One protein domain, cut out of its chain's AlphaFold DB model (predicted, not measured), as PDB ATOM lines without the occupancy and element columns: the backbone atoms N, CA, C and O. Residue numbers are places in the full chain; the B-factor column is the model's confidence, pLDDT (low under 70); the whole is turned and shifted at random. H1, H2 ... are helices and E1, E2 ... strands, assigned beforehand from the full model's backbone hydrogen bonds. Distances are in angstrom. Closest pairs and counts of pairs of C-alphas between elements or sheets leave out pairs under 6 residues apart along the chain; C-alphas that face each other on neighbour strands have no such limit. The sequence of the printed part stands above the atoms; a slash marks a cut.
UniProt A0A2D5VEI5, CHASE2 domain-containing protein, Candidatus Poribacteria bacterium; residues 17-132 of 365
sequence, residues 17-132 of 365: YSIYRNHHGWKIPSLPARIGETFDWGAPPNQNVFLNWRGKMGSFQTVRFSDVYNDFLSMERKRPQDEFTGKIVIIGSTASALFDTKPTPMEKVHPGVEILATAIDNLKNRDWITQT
ATOM      1  N   TYR A  17     143.491 210.410 228.552       94.62
ATOM      2  CA  TYR A  17     142.493 209.409 228.213       94.62
ATOM      3  C   TYR A  17     143.160 208.159 227.639       94.62
ATOM      4  O   TYR A  17     144.115 208.249 226.863       94.62
ATOM      5  N   SER A  18     142.656 206.984 228.020       94.25
ATOM      6  CA  SER A  18     143.183 205.701 227.555       94.25
ATOM      7  C   SER A  18     142.554 205.330 226.214       94.25
ATOM      8  O   SER A  18     141.356 205.073 226.139       94.25
ATOM      9  N   ILE A  19     143.357 205.310 225.150       94.00
ATOM     10  CA  ILE A  19     142.931 204.958 223.788       94.00
ATOM     11  C   ILE A  19     142.662 203.464 223.693       94.00
ATOM     12  O   ILE A  19     141.633 203.048 223.162       94.00
ATOM     13  N   TYR A  20     143.557 202.663 224.256       93.25
ATOM     14  CA  TYR A  20     143.408 201.223 224.397       93.25
ATOM     15  C   TYR A  20     144.007 200.775 225.724       93.25
ATOM     16  O   TYR A  20     144.840 201.457 226.314       93.25
ATOM     17  N   ARG A  21     143.608 199.600 226.200       91.75
ATOM     18  CA  ARG A  21     144.216 198.947 227.358       91.75
ATOM     19  C   ARG A  21     144.777 197.609 226.934       91.75
ATOM     20  O   ARG A  21     144.105 196.845 226.251       91.75
ATOM     21  N   ASN A  22     145.994 197.326 227.374       91.00
ATOM     22  CA  ASN A  22     146.560 195.994 227.256       91.00
ATOM     23  C   ASN A  22     146.035 195.139 228.413       91.00
ATOM     24  O   ASN A  22     146.230 195.484 229.578       91.00
ATOM     25  N   HIS A  23     145.373 194.032 228.101       89.12
ATOM     26  CA  HIS A  23     144.894 193.073 229.088       89.12
ATOM     27  C   HIS A  23     145.269 191.662 228.637       89.12
ATOM     28  O   HIS A  23     144.748 191.174 227.640       89.12
ATOM     29  N   HIS A  24     146.228 191.031 229.324       90.25
ATOM     30  CA  HIS A  24     146.769 189.710 228.962       90.25
ATOM     31  C   HIS A  24     147.160 189.578 227.473       90.25
ATOM     32  O   HIS A  24     146.827 188.598 226.817       90.25
ATOM     33  N   GLY A  25     147.833 190.594 226.918       90.56
ATOM     34  CA  GLY A  25     148.246 190.628 225.507       90.56
ATOM     35  C   GLY A  25     147.184 191.147 224.528       90.56
ATOM     36  O   GLY A  25     147.517 191.466 223.390       90.56
ATOM     37  N   TRP A  26     145.932 191.319 224.963       90.75
ATOM     38  CA  TRP A  26     144.869 191.898 224.141       90.75
ATOM     39  C   TRP A  26     144.869 193.419 224.224       90.75
ATOM     40  O   TRP A  26     144.805 193.979 225.317       90.75
ATOM     41  N   LYS A  27     144.860 194.093 223.069       90.81
ATOM     42  CA  LYS A  27     144.550 195.524 222.977       90.81
ATOM     43  C   LYS A  27     143.038 195.706 222.964       90.81
ATOM     44  O   LYS A  27     142.390 195.493 221.944       90.81
ATOM     45  N   ILE A  28     142.479 196.087 224.105       92.88
ATOM     46  CA  ILE A  28     141.063 196.417 224.257       92.88
ATOM     47  C   ILE A  28     140.903 197.920 224.003       92.88
ATOM     48  O   ILE A  28     141.337 198.716 224.838       92.88
ATOM     49  N   PRO A  29     140.315 198.347 222.878       93.75
ATOM     50  CA  PRO A  29     140.158 199.763 222.586       93.75
ATOM     51  C   PRO A  29     139.039 200.394 223.415       93.75
ATOM     52  O   PRO A  29     138.045 199.761 223.792       93.75
ATOM     53  N   SER A  30     139.201 201.685 223.654       94.88
ATOM     54  CA  SER A  30     138.179 202.534 224.242       94.88
ATOM     55  C   SER A  30     137.046 202.826 223.260       94.88
ATOM     56  O   SER A  30     137.161 202.602 222.053       94.88
ATOM     57  N   LEU A  31     135.925 203.331 223.774       94.38
ATOM     58  CA  LEU A  31     134.798 203.757 222.954       94.38
ATOM     59  C   LEU A  31     135.208 204.850 221.943       94.38
ATOM     60  O   LEU A  31     134.917 204.650 220.766       94.38
ATOM     61  N   PRO A  32     135.950 205.919 222.311       94.69
ATOM     62  CA  PRO A  32     136.457 206.884 221.333       94.69
ATOM     63  C   PRO A  32     137.339 206.248 220.257       94.69
ATOM     64  O   PRO A  32     137.166 206.551 219.081       94.69
ATOM     65  N   ALA A  33     138.232 205.325 220.631       94.25
ATOM     66  CA  ALA A  33     139.088 204.637 219.668       94.25
ATOM     67  C   ALA A  33     138.277 203.776 218.687       94.25
ATOM     68  O   ALA A  33     138.520 203.821 217.487       94.25
ATOM     69  N   ARG A  34     137.255 203.057 219.168       93.81
ATOM     70  CA  ARG A  34     136.340 202.286 218.308       93.81
ATOM     71  C   ARG A  34     135.547 203.161 217.347       93.81
ATOM     72  O   ARG A  34     135.321 202.757 216.209       93.81
ATOM     73  N   ILE A  35     135.110 204.334 217.798       93.19
ATOM     74  CA  ILE A  35     134.451 205.312 216.931       93.19
ATOM     75  C   ILE A  35     135.452 205.788 215.867       93.19
ATOM     76  O   ILE A  35     135.137 205.733 214.684       93.19
ATOM     77  N   GLY A  36     136.676 206.146 216.264       93.50
ATOM     78  CA  GLY A  36     137.742 206.542 215.339       93.50
ATOM     79  C   GLY A  36     138.088 205.474 214.297       93.50
ATOM     80  O   GLY A  36     138.270 205.811 213.135       93.50
ATOM     81  N   GLU A  37     138.109 204.194 214.680       92.19
ATOM     82  CA  GLU A  37     138.259 203.062 213.748       92.19
ATOM     83  C   GLU A  37     137.075 202.956 212.775       92.19
ATOM     84  O   GLU A  37     137.267 202.718 211.590       92.19
ATOM     85  N   THR A  38     135.845 203.145 213.266       93.25
ATOM     86  CA  THR A  38     134.620 203.009 212.456       93.25
ATOM     87  C   THR A  38     134.493 204.121 211.413       93.25
ATOM     88  O   THR A  38     133.993 203.882 210.317       93.25
ATOM     89  N   PHE A  39     134.934 205.334 211.752       93.12
ATOM     90  CA  PHE A  39     134.861 206.515 210.887       93.12
ATOM     91  C   PHE A  39     136.200 206.882 210.222       93.12
ATOM     92  O   PHE A  39     136.307 207.957 209.636       93.12
ATOM     93  N   ASP A  40     137.209 206.011 210.316       93.56
ATOM     94  CA  ASP A  40     138.546 206.178 209.727       93.56
ATOM     95  C   ASP A  40     139.258 207.501 210.093       93.56
ATOM     96  O   ASP A  40     139.919 208.159 209.288       93.56
ATOM     97  N   TRP A  41     139.143 207.927 211.354       92.75
ATOM     98  CA  TRP A  41     139.846 209.122 211.851       92.75
ATOM     99  C   TRP A  41     141.329 208.861 212.124       92.75
ATOM    100  O   TRP A  41     142.128 209.799 212.178       92.75
ATOM    101  N   GLY A  42     141.716 207.590 212.236       84.81
ATOM    102  CA  GLY A  42     143.018 207.159 212.736       84.81
ATOM    103  C   GLY A  42     143.054 207.093 214.266       84.81
ATOM    104  O   GLY A  42     142.178 207.610 214.959       84.81
ATOM    105  N   ALA A  43     144.080 206.433 214.801       79.69
ATOM    106  CA  ALA A  43     144.279 206.275 216.238       79.69
ATOM    107  C   ALA A  43     145.692 206.726 216.643       79.69
ATOM    108  O   ALA A  43     146.647 206.484 215.897       79.69
ATOM    109  N   PRO A  44     145.857 207.341 217.828       85.31
ATOM    110  CA  PRO A  44     147.179 207.633 218.358       85.31
ATOM    111  C   PRO A  44     147.988 206.340 218.557       85.31
ATOM    112  O   PRO A  44     147.423 205.322 218.966       85.31
ATOM    113  N   PRO A  45     149.317 206.365 218.350       82.81
ATOM    114  CA  PRO A  45     150.164 205.198 218.616       82.81
ATOM    115  C   PRO A  45     150.246 204.871 220.118       82.81
ATOM    116  O   PRO A  45     150.416 203.712 220.519       82.81
ATOM    117  N   ASN A  46     150.100 205.892 220.963       88.75
ATOM    118  CA  ASN A  46     150.273 205.785 222.403       88.75
ATOM    119  C   ASN A  46     149.027 205.198 223.077       88.75
ATOM    120  O   ASN A  46     147.894 205.477 222.687       88.75
ATOM    121  N   GLN A  47     149.244 204.413 224.136       91.62
ATOM    122  CA  GLN A  47     148.166 203.827 224.936       91.62
ATOM    123  C   GLN A  47     147.273 204.896 225.577       91.62
ATOM    124  O   GLN A  47     146.052 204.748 225.610       91.62
ATOM    125  N   ASN A  48     147.892 205.969 226.066       91.94
ATOM    126  CA  ASN A  48     147.218 207.121 226.646       91.94
ATOM    127  C   ASN A  48     147.640 208.381 225.890       91.94
ATOM    128  O   ASN A  48     148.788 208.491 225.452       91.94
ATOM    129  N   VAL A  49     146.722 209.335 225.779       92.81
ATOM    130  CA  VAL A  49     146.988 210.665 225.219       92.81
ATOM    131  C   VAL A  49     146.491 211.737 226.171       92.81
ATOM    132  O   VAL A  49     145.508 211.520 226.880       92.81
ATOM    133  N   PHE A  50     147.155 212.889 226.189       94.31
ATOM    134  CA  PHE A  50     146.648 214.048 226.913       94.31
ATOM    135  C   PHE A  50     145.481 214.665 226.147       94.31
ATOM    136  O   PHE A  50     145.531 214.810 224.922       94.31
ATOM    137  N   LEU A  51     144.430 215.016 226.879       94.69
ATOM    138  CA  LEU A  51     143.261 215.657 226.299       94.69
ATOM    139  C   LEU A  51     143.523 217.148 226.092       94.69
ATOM    140  O   LEU A  51     143.963 217.845 227.008       94.69
ATOM    141  N   ASN A  52     143.204 217.627 224.895       95.12
ATOM    142  CA  ASN A  52     143.081 219.045 224.607       95.12
ATOM    143  C   ASN A  52     141.666 219.497 224.993       95.12
ATOM    144  O   ASN A  52     140.698 219.276 224.260       95.12
ATOM    145  N   TRP A  53     141.545 220.058 226.192       94.88
ATOM    146  CA  TRP A  53     140.265 220.393 226.808       94.88
ATOM    147  C   TRP A  53     139.534 221.520 226.073       94.88
ATOM    148  O   TRP A  53     140.132 222.522 225.694       94.88
ATOM    149  N   ARG A  54     138.207 221.396 225.935       93.19
ATOM    150  CA  ARG A  54     137.343 222.422 225.310       93.19
ATOM    151  C   ARG A  54     136.825 223.485 226.277       93.19
ATOM    152  O   ARG A  54     136.072 224.370 225.879       93.19
ATOM    153  N   GLY A  55     137.231 223.403 227.539       92.06
ATOM    154  CA  GLY A  55     136.888 224.356 228.584       92.06
ATOM    155  C   GLY A  55     136.238 223.696 229.795       92.06
ATOM    156  O   GLY A  55     136.482 222.528 230.100       92.06
ATOM    157  N   LYS A  56     135.460 224.503 230.513       92.31
ATOM    158  CA  LYS A  56     134.725 224.126 231.724       92.31
ATOM    159  C   LYS A  56     133.488 223.287 231.385       92.31
ATOM    160  O   LYS A  56     133.180 223.094 230.212       92.31
ATOM    161  N   MET A  57     132.774 222.808 232.404       86.62
ATOM    162  CA  MET A  57     131.489 222.142 232.203       86.62
ATOM    163  C   MET A  57     130.549 223.009 231.352       86.62
ATOM    164  O   MET A  57     130.437 224.221 231.562       86.62
ATOM    165  N   GLY A  58     129.861 222.379 230.401       87.88
ATOM    166  CA  GLY A  58     128.948 223.054 229.477       87.88
ATOM    167  C   GLY A  58     129.611 223.607 228.213       87.88
ATOM    168  O   GLY A  58     128.944 224.292 227.439       87.88
ATOM    169  N   SER A  59     130.887 223.293 227.960       92.19
ATOM    170  CA  SER A  59     131.553 223.619 226.688       92.19
ATOM    171  C   SER A  59     130.931 222.904 225.482       92.19
ATOM    172  O   SER A  59     131.062 223.371 224.351       92.19
ATOM    173  N   PHE A  60     130.234 221.787 225.705       92.94
ATOM    174  CA  PHE A  60     129.448 221.097 224.685       92.94
ATOM    175  C   PHE A  60     127.958 221.414 224.833       92.94
ATOM    176  O   PHE A  60     127.425 221.490 225.944       92.94
ATOM    177  N   GLN A  61     127.253 221.535 223.702       92.50
ATOM    178  CA  GLN A  61     125.800 221.698 223.707       92.50
ATOM    179  C   GLN A  61     125.152 220.491 224.398       92.50
ATOM    180  O   GLN A  61     125.207 219.369 223.898       92.50
ATOM    181  N   THR A  62     124.502 220.743 225.532       91.69
ATOM    182  CA  THR A  62     123.821 219.714 226.318       91.69
ATOM    183  C   THR A  62     122.314 219.866 226.180       91.69
ATOM    184  O   THR A  62     121.769 220.956 226.343       91.69
ATOM    185  N   VAL A  63     121.632 218.756 225.909       92.38
ATOM    186  CA  VAL A  63     120.172 218.691 225.839       92.38
ATOM    187  C   VAL A  63     119.684 217.694 226.881       92.38
ATOM    188  O   VAL A  63     120.198 216.580 226.976       92.38
ATOM    189  N   ARG A  64     118.683 218.080 227.679       92.31
ATOM    190  CA  ARG A  64     118.079 217.171 228.654       92.31
ATOM    191  C   ARG A  64     117.275 216.105 227.926       92.31
ATOM    192  O   ARG A  64     116.368 216.420 227.157       92.31
ATOM    193  N   PHE A  65     117.561 214.842 228.230       91.50
ATOM    194  CA  PHE A  65     116.835 213.714 227.652       91.50
ATOM    195  C   PHE A  65     115.323 213.794 227.921       91.50
ATOM    196  O   PHE A  65     114.534 213.503 227.029       91.50
ATOM    197  N   SER A  66     114.918 214.259 229.111       92.62
ATOM    198  CA  SER A  66     113.507 214.467 229.471       92.62
ATOM    199  C   SER A  66     112.773 215.378 228.493       92.62
ATOM    200  O   SER A  66     111.631 215.112 228.140       92.62
ATOM    201  N   ASP A  67     113.433 216.440 228.038       93.38
ATOM    202  CA  ASP A  67     112.810 217.459 227.198       93.38
ATOM    203  C   ASP A  67     112.633 216.927 225.771       93.38
ATOM    204  O   ASP A  67     111.599 217.157 225.150       93.38
ATOM    205  N   VAL A  68     113.613 216.159 225.277       93.81
ATOM    206  CA  VAL A  68     113.520 215.454 223.988       93.81
ATOM    207  C   VAL A  68     112.431 214.384 224.039       93.81
ATOM    208  O   VAL A  68     111.625 214.284 223.120       93.81
ATOM    209  N   TYR A  69     112.383 213.603 225.119       93.06
ATOM    210  CA  TYR A  69     111.400 212.537 225.296       93.06
ATOM    211  C   TYR A  69     109.968 213.081 225.376       93.06
ATOM    212  O   TYR A  69     109.079 212.579 224.693       93.06
ATOM    213  N   ASN A  70     109.748 214.145 226.150       94.81
ATOM    214  CA  ASN A  70     108.433 214.772 226.277       94.81
ATOM    215  C   ASN A  70     107.972 215.427 224.965       94.81
ATOM    216  O   ASN A  70     106.800 215.313 224.617       94.81
ATOM    217  N   ASP A  71     108.872 216.077 224.218       94.31
ATOM    218  CA  ASP A  71     108.536 216.648 222.906       94.31
ATOM    219  C   ASP A  71     108.211 215.561 221.874       94.31
ATOM    220  O   ASP A  71     107.276 215.707 221.091       94.31
ATOM    221  N   PHE A  72     108.926 214.434 221.917       91.12
ATOM    222  CA  PHE A  72     108.661 213.289 221.046       91.12
ATOM    223  C   PHE A  72     107.266 212.681 221.267       91.12
ATOM    224  O   PHE A  72     106.630 212.248 220.306       91.12
ATOM    225  N   LEU A  73     106.786 212.662 222.516       94.00
ATOM    226  CA  LEU A  73     105.440 212.196 222.875       94.00
ATOM    227  C   LEU A  73     104.341 213.241 222.624       94.00
ATOM    228  O   LEU A  73     103.158 212.895 222.626       94.00
ATOM    229  N   SER A  74     104.708 214.509 222.432       92.81
ATOM    230  CA  SER A  74     103.761 215.586 222.162       92.81
ATOM    231  C   SER A  74     103.137 215.432 220.775       92.81
ATOM    232  O   SER A  74     103.811 215.115 219.793       92.81
ATOM    233  N   MET A  75     101.836 215.715 220.682       91.19
ATOM    234  CA  MET A  75     101.136 215.796 219.398       91.19
ATOM    235  C   MET A  75     101.646 216.982 218.562       91.19
ATOM    236  O   MET A  75     101.769 216.877 217.344       91.19
ATOM    237  N   GLU A  76     102.007 218.083 219.227       92.00
ATOM    238  CA  GLU A  76     102.668 219.239 218.623       92.00
ATOM    239  C   GLU A  76     104.157 219.212 218.971       92.00
ATOM    240  O   GLU A  76     104.551 219.544 220.094       92.00
ATOM    241  N   ARG A  77     104.987 218.801 218.010       91.00
ATOM    242  CA  ARG A  77     106.446 218.782 218.167       91.00
ATOM    243  C   ARG A  77     106.994 220.196 218.043       91.00
ATOM    244  O   ARG A  77     106.778 220.859 217.030       91.00
ATOM    245  N   LYS A  78     107.715 220.652 219.061       92.25
ATOM    246  CA  LYS A  78     108.309 221.993 219.116       92.25
ATOM    247  C   LYS A  78     109.783 221.986 218.729       92.25
ATOM    248  O   LYS A  78     110.322 223.045 218.412       92.25
ATOM    249  N   ARG A  79     110.449 220.826 218.756       92.75
ATOM    250  CA  ARG A  79     111.866 220.709 218.390       92.75
ATOM    251  C   ARG A  79     112.048 220.429 216.890       92.75
ATOM    252  O   ARG A  79     111.270 219.659 216.311       92.75
ATOM    253  N   PRO A  80     113.089 221.000 216.252       92.56
ATOM    254  CA  PRO A  80     113.453 220.658 214.878       92.56
ATOM    255  C   PRO A  80     113.710 219.153 214.734       92.56
ATOM    256  O   PRO A  80     114.426 218.559 215.539       92.56
ATOM    257  N   GLN A  81     113.139 218.524 213.706       88.50
ATOM    258  CA  GLN A  81     113.286 217.075 213.494       88.50
ATOM    259  C   GLN A  81     114.705 216.677 213.059       88.50
ATOM    260  O   GLN A  81     115.099 215.524 213.202       88.50
ATOM    261  N   ASP A  82     115.476 217.633 212.550       92.31
ATOM    262  CA  ASP A  82     116.851 217.486 212.092       92.31
ATOM    263  C   ASP A  82     117.889 217.983 213.115       92.31
ATOM    264  O   ASP A  82     119.075 218.045 212.798       92.31
ATOM    265  N   GLU A  83     117.476 218.285 214.356       93.06
ATOM    266  CA  GLU A  83     118.337 218.852 215.409       93.06
ATOM    267  C   GLU A  83     119.654 218.075 215.606       93.06
ATOM    268  O   GLU A  83     120.703 218.672 215.882       93.06
ATOM    269  N   PHE A  84     119.606 216.750 215.458       94.38
ATOM    270  CA  PHE A  84     120.731 215.838 215.677       94.38
ATOM    271  C   PHE A  84     121.367 215.309 214.386       94.38
ATOM    272  O   PHE A  84     122.332 214.544 214.444       94.38
ATOM    273  N   THR A  85     120.865 215.709 213.218       95.38
ATOM    274  CA  THR A  85     121.357 215.219 211.926       95.38
ATOM    275  C   THR A  85     122.831 215.582 211.740       95.38
ATOM    276  O   THR A  85     123.233 216.732 211.906       95.38
ATOM    277  N   GLY A  86     123.660 214.583 211.413       92.31
ATOM    278  CA  GLY A  86     125.101 214.760 211.190       92.31
ATOM    279  C   GLY A  86     125.933 215.034 212.451       92.31
ATOM    280  O   GLY A  86     127.133 215.293 212.340       92.31
ATOM    281  N   LYS A  87     125.334 214.978 213.648       93.94
ATOM    282  CA  LYS A  87     126.026 215.203 214.924       93.94
ATOM    283  C   LYS A  87     126.391 213.885 215.603       93.94
ATOM    284  O   LYS A  87     125.699 212.879 215.470       93.94
ATOM    285  N   ILE A  88     127.463 213.912 216.392       93.62
ATOM    286  CA  ILE A  88     127.776 212.834 217.334       93.62
ATOM    287  C   ILE A  88     127.002 213.130 218.617       93.62
ATOM    288  O   ILE A  88     127.331 214.072 219.334       93.62
ATOM    289  N   VAL A  89     125.960 212.345 218.887       94.12
ATOM    290  CA  VAL A  89     125.152 212.479 220.103       94.12
ATOM    291  C   VAL A  89     125.664 211.504 221.150       94.12
ATOM    292  O   VAL A  89     125.692 210.295 220.926       94.12
ATOM    293  N   ILE A  90     126.059 212.035 222.304       93.00
ATOM    294  CA  ILE A  90     126.542 211.239 223.429       93.00
ATOM    295  C   ILE A  90     125.465 211.266 224.504       93.00
ATOM    296  O   ILE A  90     125.092 212.326 225.002       93.00
ATOM    297  N   ILE A  91     124.954 210.087 224.847       91.00
ATOM    298  CA  ILE A  91     123.922 209.926 225.868       91.00
ATOM    299  C   ILE A  91     124.613 209.472 227.149       91.00
ATOM    300  O   ILE A  91     125.246 208.417 227.182       91.00
ATOM    301  N   GLY A  92     124.497 210.278 228.198       86.94
ATOM    302  CA  GLY A  92     125.078 210.004 229.506       86.94
ATOM    303  C   GLY A  92     124.223 210.592 230.619       86.94
ATOM    304  O   GLY A  92     123.344 211.418 230.372       86.94
ATOM    305  N   SER A  93     124.474 210.150 231.847       80.94
ATOM    306  CA  SER A  93     123.819 210.711 233.024       80.94
ATOM    307  C   SER A  93     124.708 211.761 233.672       80.94
ATOM    308  O   SER A  93     125.915 211.583 233.785       80.94
ATOM    309  N   THR A  94     124.099 212.848 234.131       72.44
ATOM    310  CA  THR A  94     124.772 213.924 234.871       72.44
ATOM    311  C   THR A  94     124.345 213.974 236.339       72.44
ATOM    312  O   THR A  94     124.653 214.928 237.050       72.44
ATOM    313  N   ALA A  95     123.637 212.945 236.823       74.50
ATOM    314  CA  ALA A  95     123.217 212.862 238.217       74.50
ATOM    315  C   ALA A  95     124.426 212.650 239.143       74.50
ATOM    316  O   ALA A  95     125.133 211.648 239.039       74.50
ATOM    317  N   SER A  96     124.623 213.556 240.105       67.88
ATOM    318  CA  SER A  96     125.782 213.543 241.010       67.88
ATOM    319  C   SER A  96     125.922 212.246 241.824       67.88
ATOM    320  O   SER A  96     127.036 211.837 242.133       67.88
ATOM    321  N   ALA A  97     124.811 211.561 242.122       75.12
ATOM    322  CA  ALA A  97     124.795 210.305 242.881       75.12
ATOM    323  C   ALA A  97     125.383 209.095 242.127       75.12
ATOM    324  O   ALA A  97     125.605 208.050 242.733       75.12
ATOM    325  N   LEU A  98     125.636 209.215 240.819       79.38
ATOM    326  CA  LEU A  98     126.237 208.144 240.016       79.38
ATOM    327  C   LEU A  98     127.768 208.171 240.025       79.38
ATOM    328  O   LEU A  98     128.386 207.289 239.435       79.38
ATOM    329  N   PHE A  99     128.375 209.172 240.675       79.44
ATOM    330  CA  PHE A  99     129.831 209.333 240.775       79.44
ATOM    331  C   PHE A  99     130.557 209.324 239.412       79.44
ATOM    332  O   PHE A  99     131.744 209.005 239.331       79.44
ATOM    333  N   ASP A 100     129.856 209.720 238.343       84.94
ATOM    334  CA  ASP A 100     130.403 209.834 236.982       84.94
ATOM    335  C   ASP A 100     131.116 211.177 236.743       84.94
ATOM    336  O   ASP A 100     131.548 211.497 235.642       84.94
ATOM    337  N   THR A 101     131.260 212.006 237.777       89.25
ATOM    338  CA  THR A 101     132.035 213.246 237.707       89.25
ATOM    339  C   THR A 101     133.475 213.004 238.128       89.25
ATOM    340  O   THR A 101     133.728 212.332 239.131       89.25
ATOM    341  N   LYS A 102     134.426 213.597 237.410       90.94
ATOM    342  CA  LYS A 102     135.858 213.517 237.719       90.94
ATOM    343  C   LYS A 102     136.455 214.923 237.789       90.94
ATOM    344  O   LYS A 102     136.013 215.790 237.039       90.94
ATOM    345  N   PRO A 103     137.453 215.176 238.647       93.94
ATOM    346  CA  PRO A 103     138.189 216.430 238.591       93.94
ATOM    347  C   PRO A 103     139.110 216.437 237.366       93.94
ATOM    348  O   PRO A 103     139.757 215.439 237.040       93.94
ATOM    349  N   THR A 104     139.163 217.572 236.683       94.94
ATOM    350  CA  THR A 104     140.000 217.828 235.505       94.94
ATOM    351  C   THR A 104     140.777 219.131 235.715       94.94
ATOM    352  O   THR A 104     140.449 219.899 236.625       94.94
ATOM    353  N   PRO A 105     141.786 219.445 234.881       92.75
ATOM    354  CA  PRO A 105     142.448 220.750 234.918       92.75
ATOM    355  C   PRO A 105     141.497 221.938 234.744       92.75
ATOM    356  O   PRO A 105     141.847 223.055 235.113       92.75
ATOM    357  N   MET A 106     140.314 221.705 234.167       93.88
ATOM    358  CA  MET A 106     139.326 222.745 233.899       93.88
ATOM    359  C   MET A 106     138.425 222.997 235.109       93.88
ATOM    360  O   MET A 106     138.198 224.154 235.461       93.88
ATOM    361  N   GLU A 107     137.920 221.936 235.755       92.56
ATOM    362  CA  GLU A 107     137.015 222.029 236.907       92.56
ATOM    363  C   GLU A 107     137.119 220.828 237.856       92.56
ATOM    364  O   GLU A 107     137.424 219.707 237.456       92.56
ATOM    365  N   LYS A 108     136.786 221.044 239.137       91.69
ATOM    366  CA  LYS A 108     136.790 219.987 240.166       91.69
ATOM    367  C   LYS A 108     135.697 218.931 239.969       91.69
ATOM    368  O   LYS A 108     135.859 217.804 240.427       91.69
ATOM    369  N   VAL A 109     134.584 219.298 239.339       90.75
ATOM    370  CA  VAL A 109     133.430 218.421 239.109       90.75
ATOM    371  C   VAL A 109     133.091 218.486 237.625       90.75
ATOM    372  O   VAL A 109     132.269 219.291 237.211       90.75
ATOM    373  N   HIS A 110     133.759 217.663 236.821       91.88
ATOM    374  CA  HIS A 110     133.568 217.620 235.375       91.88
ATOM    375  C   HIS A 110     132.791 216.345 234.986       91.88
ATOM    376  O   HIS A 110     133.198 215.254 235.401       91.88
ATOM    377  N   PRO A 111     131.685 216.427 234.222       92.00
ATOM    378  CA  PRO A 111     130.900 215.251 233.835       92.00
ATOM    379  C   PRO A 111     131.687 214.254 232.970       92.00
ATOM    380  O   PRO A 111     132.318 214.642 231.987       92.00
ATOM    381  N   GLY A 112     131.591 212.955 233.266       91.06
ATOM    382  CA  GLY A 112     132.251 211.891 232.501       91.06
ATOM    383  C   GLY A 112     131.847 211.872 231.028       91.06
ATOM    384  O   GLY A 112     132.684 211.645 230.152       91.06
ATOM    385  N   VAL A 113     130.592 212.223 230.736       92.38
ATOM    386  CA  VAL A 113     130.089 212.382 229.365       92.38
ATOM    387  C   VAL A 113     130.817 213.486 228.579       92.38
ATOM    388  O   VAL A 113     131.091 213.300 227.397       92.38
ATOM    389  N   GLU A 114     131.203 214.596 229.221       93.50
ATOM    390  CA  GLU A 114     131.961 215.686 228.579       93.50
ATOM    391  C   GLU A 114     133.447 215.334 228.417       93.50
ATOM    392  O   GLU A 114     134.073 215.705 227.421       93.50
ATOM    393  N   ILE A 115     134.009 214.541 229.333       94.38
ATOM    394  CA  ILE A 115     135.359 213.975 229.176       94.38
ATOM    395  C   ILE A 115     135.388 213.034 227.964       94.38
ATOM    396  O   ILE A 115     136.291 213.114 227.130       94.38
ATOM    397  N   LEU A 116     134.375 212.173 227.831       94.44
ATOM    398  CA  LEU A 116     134.213 211.292 226.677       94.44
ATOM    399  C   LEU A 116     134.013 212.092 225.380       94.44
ATOM    400  O   LEU A 116     134.618 211.754 224.363       94.44
ATOM    401  N   ALA A 117     133.219 213.168 225.418       95.25
ATOM    402  CA  ALA A 117     133.030 214.082 224.292       95.25
ATOM    403  C   ALA A 117     134.349 214.728 223.854       95.25
ATOM    404  O   ALA A 117     134.672 214.716 222.669       95.25
ATOM    405  N   THR A 118     135.144 215.203 224.815       96.06
ATOM    406  CA  THR A 118     136.476 215.774 224.573       96.06
ATOM    407  C   THR A 118     137.403 214.748 223.926       96.06
ATOM    408  O   THR A 118     138.066 215.061 222.943       96.06
ATOM    409  N   ALA A 119     137.417 213.501 224.406       95.62
ATOM    410  CA  ALA A 119     138.232 212.442 223.811       95.62
ATOM    411  C   ALA A 119     137.816 212.127 222.363       95.62
ATOM    412  O   ALA A 119     138.672 212.018 221.489       95.62
ATOM    413  N   ILE A 120     136.514 212.009 222.089       95.50
ATOM    414  CA  ILE A 120     135.995 211.774 220.730       95.50
ATOM    415  C   ILE A 120     136.366 212.935 219.804       95.50
ATOM    416  O   ILE A 120     136.852 212.702 218.699       95.50
ATOM    417  N   ASP A 121     136.166 214.170 220.259       95.81
ATOM    418  CA  ASP A 121     136.489 215.370 219.493       95.81
ATOM    419  C   ASP A 121     137.996 215.479 219.217       95.81
ATOM    420  O   ASP A 121     138.393 215.767 218.087       95.81
ATOM    421  N   ASN A 122     138.843 215.141 220.198       95.38
ATOM    422  CA  ASN A 122     140.292 215.105 220.010       95.38
ATOM    423  C   ASN A 122     140.735 214.068 218.975       95.38
ATOM    424  O   ASN A 122     141.616 214.341 218.161       95.38
ATOM    425  N   LEU A 123     140.130 212.876 218.981       94.62
ATOM    426  CA  LEU A 123     140.438 211.838 217.994       94.62
ATOM    427  C   LEU A 123     139.969 212.240 216.596       94.62
ATOM    428  O   LEU A 123     140.718 212.082 215.635       94.62
ATOM    429  N   LYS A 124     138.755 212.790 216.492       95.50
ATOM    430  CA  LYS A 124     138.167 213.233 215.225       95.50
ATOM    431  C   LYS A 124     139.010 214.316 214.549       95.50
ATOM    432  O   LYS A 124     139.247 214.233 213.348       95.50
ATOM    433  N   ASN A 125     139.461 215.316 215.308       94.44
ATOM    434  CA  ASN A 125     140.233 216.442 214.771       94.44
ATOM    435  C   ASN A 125     141.752 216.218 214.808       94.44
ATOM    436  O   ASN A 125     142.509 217.060 214.330       94.44
ATOM    437  N   ARG A 126     142.203 215.080 215.350       92.44
ATOM    438  CA  ARG A 126     143.618 214.739 215.554       92.44
ATOM    439  C   ARG A 126     144.401 215.772 216.365       92.44
ATOM    440  O   ARG A 126     145.577 216.012 216.101       92.44
ATOM    441  N   ASP A 127     143.754 216.372 217.358       92.88
ATOM    442  CA  ASP A 127     144.304 217.487 218.129       92.88
ATOM    443  C   ASP A 127     144.498 217.166 219.619       92.88
ATOM    444  O   ASP A 127     144.494 218.056 220.468       92.88
ATOM    445  N   TRP A 128     144.703 215.887 219.945       93.00
ATOM    446  CA  TRP A 128     145.185 215.487 221.265       93.00
ATOM    447  C   TRP A 128     146.572 216.078 221.545       93.00
ATOM    448  O   TRP A 128     147.395 216.253 220.642       93.00
ATOM    449  N   ILE A 129     146.861 216.333 222.820       92.75
ATOM    450  CA  ILE A 129     148.163 216.858 223.220       92.75
ATOM    451  C   ILE A 129     149.185 215.719 223.187       92.75
ATOM    452  O   ILE A 129     149.035 214.672 223.827       92.75
ATOM    453  N   THR A 130     150.246 215.940 222.424       88.00
ATOM    454  CA  THR A 130     151.403 215.056 222.332       88.00
ATOM    455  C   THR A 130     152.528 215.621 223.183       88.00
ATOM    456  O   THR A 130     152.911 216.780 223.044       88.00
ATOM    457  N   GLN A 131     153.054 214.802 224.091       83.75
ATOM    458  CA  GLN A 131     154.226 215.154 224.881       83.75
ATOM    459  C   GLN A 131     155.430 214.395 224.334       83.75
ATOM    460  O   GLN A 131     155.374 213.179 224.140       83.75
ATOM    461  N   THR A 132     156.529 215.107 224.099       74.44
ATOM    462  CA  THR A 132     157.802 214.470 223.765       74.44
ATOM    463  C   THR A 132     158.321 213.750 225.000       74.44
ATOM    464  O   THR A 132     158.679 214.380 225.988       74.44
TER     465      THR A 132
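What this domain is: This is residues 17 to 132 of the 365 residues of the protein "CHASE2 domain-containing protein" of Candidatus Poribacteria bacterium (UniProt A0A2D5VEI5). With little regular structure, H1 and H3 lie side by side, hairpin E1 and E2 and strand E3 sit toward one end, and H2 lies far out on long loops. Of 116 printed residues, 42 are in named elements, mixed, in the order E1, E2, H1, E3, H2, H3. The elongated whole, 54 by 33 by 28 A, is only just loose, close to compact, with radius of gyration of the C-alphas 16.5 A.

How they stand to each other: Hairpin E1, residues 20 to 23, and E2, residues 26 to 29, is antiparallel; N 21 and O 28 are within hydrogen-bond range, 2.8 A. H1, residues 31 to 38, touches H3, residues 112 to 125, at a shallow tilt of 30 degrees; the closest C-alphas, Pro 32 and Ile 120, are 4.9 A apart. E3, residues 48 to 50, pairs with no named strand. H2, residues 65 to 73, is apart from H1. Every helix O i to N i+4 pair is within hydrogen-bond range.

Where its parts are: C-alpha 20 opens E1 at (143.408, 201.223, 224.397); H3, 20.0 A long, ends at C-alpha 125 (140.233, 216.442, 214.771).

The domain as a whole: The printed part has no cut. Links E3 to H2 and H2 to H3 are long. Residue 96 has pLDDT under 70.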